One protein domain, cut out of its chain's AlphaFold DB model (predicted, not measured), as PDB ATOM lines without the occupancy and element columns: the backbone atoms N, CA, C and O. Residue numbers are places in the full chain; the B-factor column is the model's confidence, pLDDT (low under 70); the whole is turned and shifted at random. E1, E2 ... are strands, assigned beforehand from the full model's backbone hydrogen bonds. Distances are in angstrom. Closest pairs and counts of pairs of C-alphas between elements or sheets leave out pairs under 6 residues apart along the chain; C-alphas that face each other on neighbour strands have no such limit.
ATOM      1  N   GLU A  13      -0.156   5.256 118.100       89.38
ATOM      2  CA  GLU A  13       0.386   4.032 118.686       89.38
ATOM      3  C   GLU A  13       1.882   4.202 118.982       89.38
ATOM      4  O   GLU A  13       2.711   4.401 118.086       89.38
ATOM      5  N   ALA A  14       2.215   4.137 120.270       90.94
ATOM      6  CA  ALA A  14       3.550   4.377 120.784       90.94
ATOM      7  C   ALA A  14       3.857   3.461 121.972       90.94
ATOM      8  O   ALA A  14       3.003   3.202 122.818       90.94
ATOM      9  N   VAL A  15       5.106   3.011 122.052       94.00
ATOM     10  CA  VAL A  15       5.641   2.263 123.189       94.00
ATOM     11  C   VAL A  15       6.635   3.155 123.919       94.00
ATOM     12  O   VAL A  15       7.604   3.621 123.318       94.00
ATOM     13  N   VAL A  16       6.398   3.385 125.210       91.81
ATOM     14  CA  VAL A  16       7.288   4.157 126.087       91.81
ATOM     15  C   VAL A  16       8.092   3.180 126.945       91.81
ATOM     16  O   VAL A  16       7.517   2.362 127.659       91.81
ATOM     17  N   GLN A  17       9.421   3.244 126.859       92.19
ATOM     18  CA  GLN A  17      10.359   2.406 127.611       92.19
ATOM     19  C   GLN A  17      11.476   3.284 128.181       92.19
ATOM     20  O   GLN A  17      12.436   3.623 127.486       92.19
ATOM     21  N   GLY A  18      11.344   3.668 129.452       91.69
ATOM     22  CA  GLY A  18      12.265   4.606 130.095       91.69
ATOM     23  C   GLY A  18      12.296   5.944 129.353       91.69
ATOM     24  O   GLY A  18      11.260   6.579 129.170       91.69
ATOM     25  N   ASP A  19      13.479   6.337 128.887       94.56
ATOM     26  CA  ASP A  19      13.689   7.576 128.128       94.56
ATOM     27  C   ASP A  19      13.427   7.441 126.624       94.56
ATOM     28  O   ASP A  19      13.625   8.403 125.877       94.56
ATOM     29  N   PHE A  20      13.009   6.261 126.162       94.88
ATOM     30  CA  PHE A  20      12.749   6.001 124.755       94.88
ATOM     31  C   PHE A  20      11.259   5.920 124.459       94.88
ATOM     32  O   PHE A  20      10.491   5.275 125.173       94.88
ATOM     33  N   VAL A  21      10.869   6.528 123.343       94.88
ATOM     34  CA  VAL A  21       9.521   6.433 122.792       94.88
ATOM     35  C   VAL A  21       9.622   5.911 121.367       94.88
ATOM     36  O   VAL A  21      10.224   6.550 120.505       94.88
ATOM     37  N   ARG A  22       9.033   4.745 121.105       93.94
ATOM     38  CA  ARG A  22       8.982   4.145 119.770       93.94
ATOM     39  C   ARG A  22       7.595   4.312 119.183       93.94
ATOM     40  O   ARG A  22       6.624   3.832 119.760       93.94
ATOM     41  N   HIS A  23       7.505   4.958 118.030       89.69
ATOM     42  CA  HIS A  23       6.260   5.095 117.281       89.69
ATOM     43  C   HIS A  23       6.263   4.131 116.104       89.69
ATOM     44  O   HIS A  23       7.297   3.952 115.461       89.69
ATOM     45  N   SER A  24       5.110   3.533 115.811       87.62
ATOM     46  CA  SER A  24       4.927   2.672 114.639       87.62
ATOM     47  C   SER A  24       3.733   3.165 113.840       87.62
ATOM     48  O   SER A  24       2.655   3.352 114.399       87.62
ATOM     49  N   PHE A  25       3.901   3.372 112.536       84.62
ATOM     50  CA  PHE A  25       2.799   3.815 111.686       84.62
ATOM     51  C   PHE A  25       2.864   3.193 110.289       84.62
ATOM     52  O   PHE A  25       3.948   2.902 109.771       84.62
ATOM     53  N   PRO A  26       1.703   2.964 109.652       81.50
ATOM     54  CA  PRO A  26       1.660   2.458 108.293       81.50
ATOM     55  C   PRO A  26       2.089   3.554 107.314       81.50
ATOM     56  O   PRO A  26       1.534   4.652 107.295       81.50
ATOM     57  N   ARG A  27       3.041   3.235 106.439       80.75
ATOM     58  CA  ARG A  27       3.432   4.070 105.302       80.75
ATOM     59  C   ARG A  27       3.042   3.369 104.006       80.75
ATOM     60  O   ARG A  27       3.222   2.159 103.871       80.75
ATOM     61  N   ARG A  28       2.530   4.123 103.026       72.25
ATOM     62  CA  ARG A  28       2.351   3.591 101.665       72.25
ATOM     63  C   ARG A  28       3.725   3.204 101.113       72.25
ATOM     64  O   ARG A  28       4.648   4.024 101.137       72.25
ATOM     65  N   GLY A  29       3.873   1.956 100.672       68.75
ATOM     66  CA  GLY A  29       5.082   1.520  99.981       68.75
ATOM     67  C   GLY A  29       5.204   2.218  98.627       68.75
ATOM     68  O   GLY A  29       4.228   2.735  98.081       68.75
ATOM     69  N   ARG A  30       6.432   2.298  98.108       64.94
ATOM     70  CA  ARG A  30       6.723   3.010  96.850       64.94
ATOM     71  C   ARG A  30       6.527   2.142  95.599       64.94
ATOM     72  O   ARG A  30       6.493   2.698  94.510       64.94
ATOM     73  N   LEU A  31       6.390   0.817  95.737       60.84
ATOM     74  CA  LEU A  31       6.294  -0.129  94.617       60.84
ATOM     75  C   LEU A  31       5.087  -1.072  94.742       60.84
ATOM     76  O   LEU A  31       4.753  -1.532  95.832       60.84
ATOM     77  N   GLY A  32       4.490  -1.400  93.589       58.41
ATOM     78  CA  GLY A  32       3.160  -2.003  93.383       58.41
ATOM     79  C   GLY A  32       2.828  -3.363  94.022       58.41
ATOM     80  O   GLY A  32       1.784  -3.925  93.696       58.41
ATOM     81  N   ARG A  33       3.648  -3.897  94.937       59.06
ATOM     82  CA  ARG A  33       3.334  -5.101  95.741       59.06
ATOM     83  C   ARG A  33       3.431  -4.898  97.260       59.06
ATOM     84  O   ARG A  33       2.842  -5.681  97.992       59.06
ATOM     85  N   GLU A  34       4.039  -3.815  97.745       57.97
ATOM     86  CA  GLU A  34       4.033  -3.441  99.170       57.97
ATOM     87  C   GLU A  34       3.055  -2.289  99.402       57.97
ATOM     88  O   GLU A  34       3.398  -1.110  99.345       57.97
ATOM     89  N   TRP A  35       1.788  -2.614  99.636       59.91
ATOM     90  CA  TRP A  35       0.743  -1.590  99.716       59.91
ATOM     91  C   TRP A  35       0.762  -0.856 101.069       59.91
ATOM     92  O   TRP A  35       0.328   0.295 101.158       59.91
ATOM     93  N   LYS A  36       1.327  -1.481 102.115       67.75
ATOM     94  CA  LYS A  36       1.548  -0.901 103.449       67.75
ATOM     95  C   LYS A  36       2.815  -1.486 104.075       67.75
ATOM     96  O   LYS A  36       2.856  -2.677 104.355       67.75
ATOM     97  N   VAL A  37       3.811  -0.644 104.328       80.31
ATOM     98  CA  VAL A  37       4.996  -0.989 105.127       80.31
ATOM     99  C   VAL A  37       4.827  -0.340 106.494       80.31
ATOM    100  O   VAL A  37       4.549   0.859 106.570       80.31
ATOM    101  N   VAL A  38       4.961  -1.108 107.574       84.12
ATOM    102  CA  VAL A  38       5.023  -0.536 108.926       84.12
ATOM    103  C   VAL A  38       6.417   0.037 109.108       84.12
ATOM    104  O   VAL A  38       7.405  -0.681 108.994       84.12
ATOM    105  N   VAL A  39       6.494   1.339 109.356       86.69
ATOM    106  CA  VAL A  39       7.754   2.012 109.664       86.69
ATOM    107  C   VAL A  39       7.762   2.418 111.125       86.69
ATOM    108  O   VAL A  39       6.719   2.746 111.697       86.69
ATOM    109  N   THR A  40       8.948   2.394 111.715       89.38
ATOM    110  CA  THR A  40       9.165   2.768 113.107       89.38
ATOM    111  C   THR A  40      10.067   3.983 113.195       89.38
ATOM    112  O   THR A  40      10.993   4.131 112.400       89.38
ATOM    113  N   GLU A  41       9.816   4.827 114.185       91.50
ATOM    114  CA  GLU A  41      10.750   5.869 114.600       91.50
ATOM    115  C   GLU A  41      11.002   5.787 116.105       91.50
ATOM    116  O   GLU A  41      10.080   5.535 116.887       91.50
ATOM    117  N   THR A  42      12.255   6.002 116.501       93.31
ATOM    118  CA  THR A  42      12.679   5.955 117.905       93.31
ATOM    119  C   THR A  42      13.108   7.344 118.360       93.31
ATOM    120  O   THR A  42      13.984   7.977 117.765       93.31
ATOM    121  N   TRP A  43      12.502   7.813 119.445       95.06
ATOM    122  CA  TRP A  43      12.758   9.100 120.082       95.06
ATOM    123  C   TRP A  43      13.412   8.883 121.437       95.06
ATOM    124  O   TRP A  43      13.043   7.956 122.153       95.06
ATOM    125  N   LYS A  44      14.370   9.739 121.791       95.56
ATOM    126  CA  LYS A  44      15.055   9.703 123.086       95.56
ATOM    127  C   LYS A  44      14.870  11.029 123.813       95.56
ATOM    128  O   LYS A  44      15.142  12.078 123.226       95.56
ATOM    129  N   ARG A  45      14.475  10.987 125.088       96.25
ATOM    130  CA  ARG A  45      14.473  12.154 125.982       96.25
ATOM    131  C   ARG A  45      15.898  12.675 126.159       96.25
ATOM    132  O   ARG A  45      16.832  11.918 126.409       96.25
ATOM    133  N   LYS A  46      16.068  13.982 125.983       96.38
ATOM    134  CA  LYS A  46      17.360  14.677 126.071       96.38
ATOM    135  C   LYS A  46      17.432  15.588 127.282       96.38
ATOM    136  O   LYS A  46      18.436  15.584 127.983       96.38
ATOM    137  N   ALA A  47      16.378  16.357 127.531       96.50
ATOM    138  CA  ALA A  47      16.342  17.302 128.639       96.50
ATOM    139  C   ALA A  47      14.913  17.542 129.120       96.50
ATOM    140  O   ALA A  47      13.960  17.447 128.346       96.50
ATOM    141  N   ARG A  48      14.761  17.915 130.392       97.06
ATOM    142  CA  ARG A  48      13.506  18.463 130.911       97.06
ATOM    143  C   ARG A  48      13.420  19.938 130.525       97.06
ATOM    144  O   ARG A  48      14.268  20.719 130.942       97.06
ATOM    145  N   LEU A  49      12.398  20.314 129.762       96.81
ATOM    146  CA  LEU A  49      12.138  21.706 129.376       96.81
ATOM    147  C   LEU A  49      11.346  22.461 130.448       96.81
ATOM    148  O   LEU A  49      11.492  23.670 130.588       96.81
ATOM    149  N   GLY A  50      10.520  21.756 131.222       95.12
ATOM    150  CA  GLY A  50       9.762  22.356 132.316       95.12
ATOM    151  C   GLY A  50       8.905  21.344 133.063       95.12
ATOM    152  O   GLY A  50       8.690  20.228 132.595       95.12
ATOM    153  N   SER A  51       8.411  21.733 134.233       93.44
ATOM    154  CA  SER A  51       7.483  20.942 135.046       93.44
ATOM    155  C   SER A  51       6.543  21.867 135.806       93.44
ATOM    156  O   SER A  51       6.988  22.889 136.326       93.44
ATOM    157  N   GLY A  52       5.267  21.507 135.907       85.19
ATOM    158  CA  GLY A  52       4.276  22.264 136.669       85.19
ATOM    159  C   GLY A  52       3.092  21.400 137.087       85.19
ATOM    160  O   GLY A  52       3.094  20.186 136.889       85.19
ATOM    161  N   GLY A  53       2.043  22.031 137.623       80.62
ATOM    162  CA  GLY A  53       0.840  21.324 138.097       80.62
ATOM    163  C   GLY A  53       0.108  20.504 137.022       80.62
ATOM    164  O   GLY A  53      -0.703  19.648 137.349       80.62
ATOM    165  N   PHE A  54       0.427  20.737 135.748       78.62
ATOM    166  CA  PHE A  54      -0.179  20.090 134.587       78.62
ATOM    167  C   PHE A  54       0.680  18.962 133.991       78.62
ATOM    168  O   PHE A  54       0.305  18.395 132.967       78.62
ATOM    169  N   GLY A  55       1.847  18.666 134.576       88.06
ATOM    170  CA  GLY A  55       2.774  17.644 134.087       88.06
ATOM    171  C   GLY A  55       4.175  18.167 133.767       88.06
ATOM    172  O   GLY A  55       4.541  19.293 134.121       88.06
ATOM    173  N   THR A  56       4.955  17.335 133.081       93.38
ATOM    174  CA  THR A  56       6.363  17.590 132.746       93.38
ATOM    175  C   THR A  56       6.544  17.649 131.237       93.38
ATOM    176  O   THR A  56       5.991  16.829 130.515       93.38
ATOM    177  N   VAL A  57       7.325  18.609 130.748       95.38
ATOM    178  CA  VAL A  57       7.667  18.744 129.330       95.38
ATOM    179  C   VAL A  57       9.116  18.325 129.116       95.38
ATOM    180  O   VAL A  57      10.026  18.832 129.775       95.38
ATOM    181  N   TRP A  58       9.326  17.431 128.160       96.88
ATOM    182  CA  TRP A  58      10.614  16.871 127.777       96.88
ATOM    183  C   TRP A  58      10.984  17.297 126.357       96.88
ATOM    184  O   TRP A  58      10.137  17.317 125.466       96.88
ATOM    185  N   LEU A  59      12.258  17.612 126.143       96.94
ATOM    186  CA  LEU A  59      12.864  17.672 124.821       96.94
ATOM    187  C   LEU A  59      13.199  16.247 124.397       96.94
ATOM    188  O   LEU A  59      13.959  15.565 125.086       96.94
ATOM    189  N   GLU A  60      12.678  15.825 123.255       96.44
ATOM    190  CA  GLU A  60      13.018  14.551 122.636       96.44
ATOM    191  C   GLU A  60      13.659  14.770 121.271       96.44
ATOM    192  O   GLU A  60      13.285  15.673 120.524       96.44
ATOM    193  N   GLU A  61      14.611  13.907 120.941       95.19
ATOM    194  CA  GLU A  61      15.307  13.904 119.660       95.19
ATOM    195  C   GLU A  61      15.124  12.546 118.985       95.19
ATOM    196  O   GLU A  61      15.295  11.494 119.614       95.19
ATOM    197  N   CYS A  62      14.784  12.568 117.699       93.44
ATOM    198  CA  CYS A  62      14.642  11.364 116.894       93.44
ATOM    199  C   CYS A  62      16.024  10.742 116.641       93.44
ATOM    200  O   CYS A  62      16.857  11.341 115.966       93.44
ATOM    201  N   GLN A  63      16.271   9.563 117.211       91.75
ATOM    202  CA  GLN A  63      17.517   8.809 117.025       91.75
ATOM    203  C   GLN A  63      17.458   7.930 115.771       91.75
ATOM    204  O   GLN A  63      18.461   7.754 115.089       91.75
ATOM    205  N   GLU A  64      16.273   7.410 115.451       89.88
ATOM    206  CA  GLU A  64      16.039   6.537 114.300       89.88
ATOM    207  C   GLU A  64      14.820   7.067 113.538       89.88
ATOM    208  O   GLU A  64      13.687   6.764 113.918       89.88
ATOM    209  N   PRO A  65      14.999   7.914 112.512       87.38
ATOM    210  CA  PRO A  65      13.876   8.467 111.771       87.38
ATOM    211  C   PRO A  65      13.331   7.460 110.747       87.38
ATOM    212  O   PRO A  65      14.078   6.848 109.988       87.38
ATOM    213  N   ALA A  66      12.003   7.358 110.640       81.38
ATOM    214  CA  ALA A  66      11.317   6.469 109.686       81.38
ATOM    215  C   ALA A  66      11.554   6.820 108.192       81.38
ATOM    216  O   ALA A  66      11.202   6.075 107.270       81.38
ATOM    217  N   SER A  67      12.113   7.996 107.921       72.12
ATOM    218  CA  SER A  67      12.538   8.474 106.604       72.12
ATOM    219  C   SER A  67      13.826   9.258 106.795       72.12
ATOM    220  O   SER A  67      13.909   9.959 107.797       72.12
ATOM    221  N   GLY A  68      14.777   9.206 105.855       64.12
ATOM    222  CA  GLY A  68      16.091   9.878 105.926       64.12
ATOM    223  C   GLY A  68      16.078  11.417 105.969       64.12
ATOM    224  O   GLY A  68      16.977  12.059 105.443       64.12
ATOM    225  N   SER A  69      15.041  12.023 106.542       63.59
ATOM    226  CA  SER A  69      15.008  13.420 106.943       63.59
ATOM    227  C   SER A  69      15.987  13.689 108.085       63.59
ATOM    228  O   SER A  69      16.251  12.810 108.903       63.59
ATOM    229  N   SER A  70      16.449  14.937 108.153       59.06
ATOM    230  CA  SER A  70      17.281  15.501 109.219       59.06
ATOM    231  C   SER A  70      16.764  15.189 110.632       59.06
ATOM    232  O   SER A  70      15.555  14.978 110.801       59.06
ATOM    233  N   PRO A  71      17.645  15.219 111.654       62.84
ATOM    234  CA  PRO A  71      17.248  15.043 113.046       62.84
ATOM    235  C   PRO A  71      16.101  15.990 113.396       62.84
ATOM    236  O   PRO A  71      16.144  17.193 113.126       62.84
ATOM    237  N   ARG A  72      15.038  15.410 113.952       84.12
ATOM    238  CA  ARG A  72      13.852  16.133 114.402       84.12
ATOM    239  C   ARG A  72      13.878  16.193 115.918       84.12
ATOM    240  O   ARG A  72      14.017  15.162 116.576       84.12
ATOM    241  N   CYS A  73      13.711  17.394 116.452       93.38
ATOM    242  CA  CYS A  73      13.453  17.617 117.866       93.38
ATOM    243  C   CYS A  73      11.956  17.843 118.079       93.38
ATOM    244  O   CYS A  73      11.282  18.411 117.217       93.38
ATOM    245  N   ARG A  74      11.439  17.430 119.236       93.00
ATOM    246  CA  ARG A  74      10.062  17.707 119.656       93.00
ATOM    247  C   ARG A  74       9.980  17.997 121.150       93.00
ATOM    248  O   ARG A  74      10.817  17.534 121.920       93.00
ATOM    249  N   ALA A  75       8.939  18.722 121.547       94.94
ATOM    250  CA  ALA A  75       8.524  18.814 122.939       94.94
ATOM    251  C   ALA A  75       7.424  17.776 123.201       94.94
ATOM    252  O   ALA A  75       6.425  17.749 122.483       94.94
ATOM    253  N   VAL A  76       7.597  16.936 124.220       93.81
ATOM    254  CA  VAL A  76       6.589  15.966 124.671       93.81
ATOM    255  C   VAL A  76       6.159  16.319 126.079       93.81
ATOM    256  O   VAL A  76       6.993  16.435 126.973       93.81
ATOM    257  N   LYS A  77       4.851  16.482 126.282       92.62
ATOM    258  CA  LYS A  77       4.271  16.699 127.604       92.62
ATOM    259  C   LYS A  77       3.752  15.381 128.169       92.62
ATOM    260  O   LYS A  77       2.874  14.750 127.592       92.62
ATOM    261  N   GLU A  78       4.287  14.997 129.316       91.50
ATOM    262  CA  GLU A  78       3.825  13.888 130.137       91.50
ATOM    263  C   GLU A  78       2.812  14.416 131.158       91.50
ATOM    264  O   GLU A  78       3.146  15.249 132.004       91.50
ATOM    265  N   ILE A  79       1.563  13.959 131.050       87.12
ATOM    266  CA  ILE A  79       0.449  14.372 131.911       87.12
ATOM    267  C   ILE A  79       0.209  13.274 132.950       87.12
ATOM    268  O   ILE A  79       0.038  12.107 132.600       87.12
TER     269      ILE A  79
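What this domain is: This is residues 13 to 79 of the 105 residues of an uncharacterized protein of Thermothielavioides terrestris (strain ATCC 38088 / NRRL 8126) (UniProt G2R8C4). The domain is a single long, strongly twisted and curled ribbon of five antiparallel strands, with no named helix on it. The long strand E3 runs through its middle and bends; E2, with the short E1 at its edge, pairs with the first part of E3, while E4, with E5 at its edge, pairs with the later part. The 67 printed residues hold five named strands, E1 to E5 along the chain, and the sheet's order is E1, E2, E3, E4, E5, a meander, each strand the antiparallel neighbour of the one before. The class is all strand. The whole is a loose rod, with a radius of gyration of the C-alphas of 14.6 A and spans of 50 by 22 by 17 A.

How they stand to each other: The longest strand, E3, residues 37 to 52, bends by 75 degrees at residue 47. E2, residues 20 to 27, is its antiparallel neighbour at 143 degrees between directions; C-alphas 22 and 42 face each other at 4.5 A, and N 23 and O 41 are within hydrogen-bond range at 2.9 A. E1, residues 14 to 17, is an edge strand and forms a hairpin with E2 at 158 degrees, with N 15 and O 22 at 2.9 A. On the other side of E3, E4, residues 55 to 64, is antiparallel to it at 143 degrees; N 46 and O 59 are 2.8 A apart, and N 57 and O 50 are 2.8 A apart. E5, residues 73 to 78, is the other edge strand and forms a hairpin with E4 at 143 degrees, with N 58 and O 76 at 2.8 A. E1 and E5 are apart, and so are E2 and E5. From edge to edge the strands' lines turn by 80 degrees, and the way across the sheet turns by 60 degrees.

Where its parts are: E3 measures 39.2 A from C-alpha 37 at (4.996, -0.989, 105.127) to C-alpha 52 at (4.276, 22.264, 136.669). E4 is 26.3 A long, E2 21.7 A, E5 16.0 A and E1 9.8 A. E1 begins at C-alpha 14, (3.550, 4.377, 120.784), and E5 ends at C-alpha 78, (3.825, 13.888, 130.137).

The domain as a whole: The two C-alphas farthest apart, those of Gly 32 and Gly 53, are 50.5 A apart. The printed part, residues 13 to 79, has no cut. The links E1 to E2 and E3 to E4 are tight, the links E2 to E3 and E4 to E5 are short, and no link is long. The mean pLDDT of the printed part is 85.3; residues 29 to 36 and 68 to 71 are under 70.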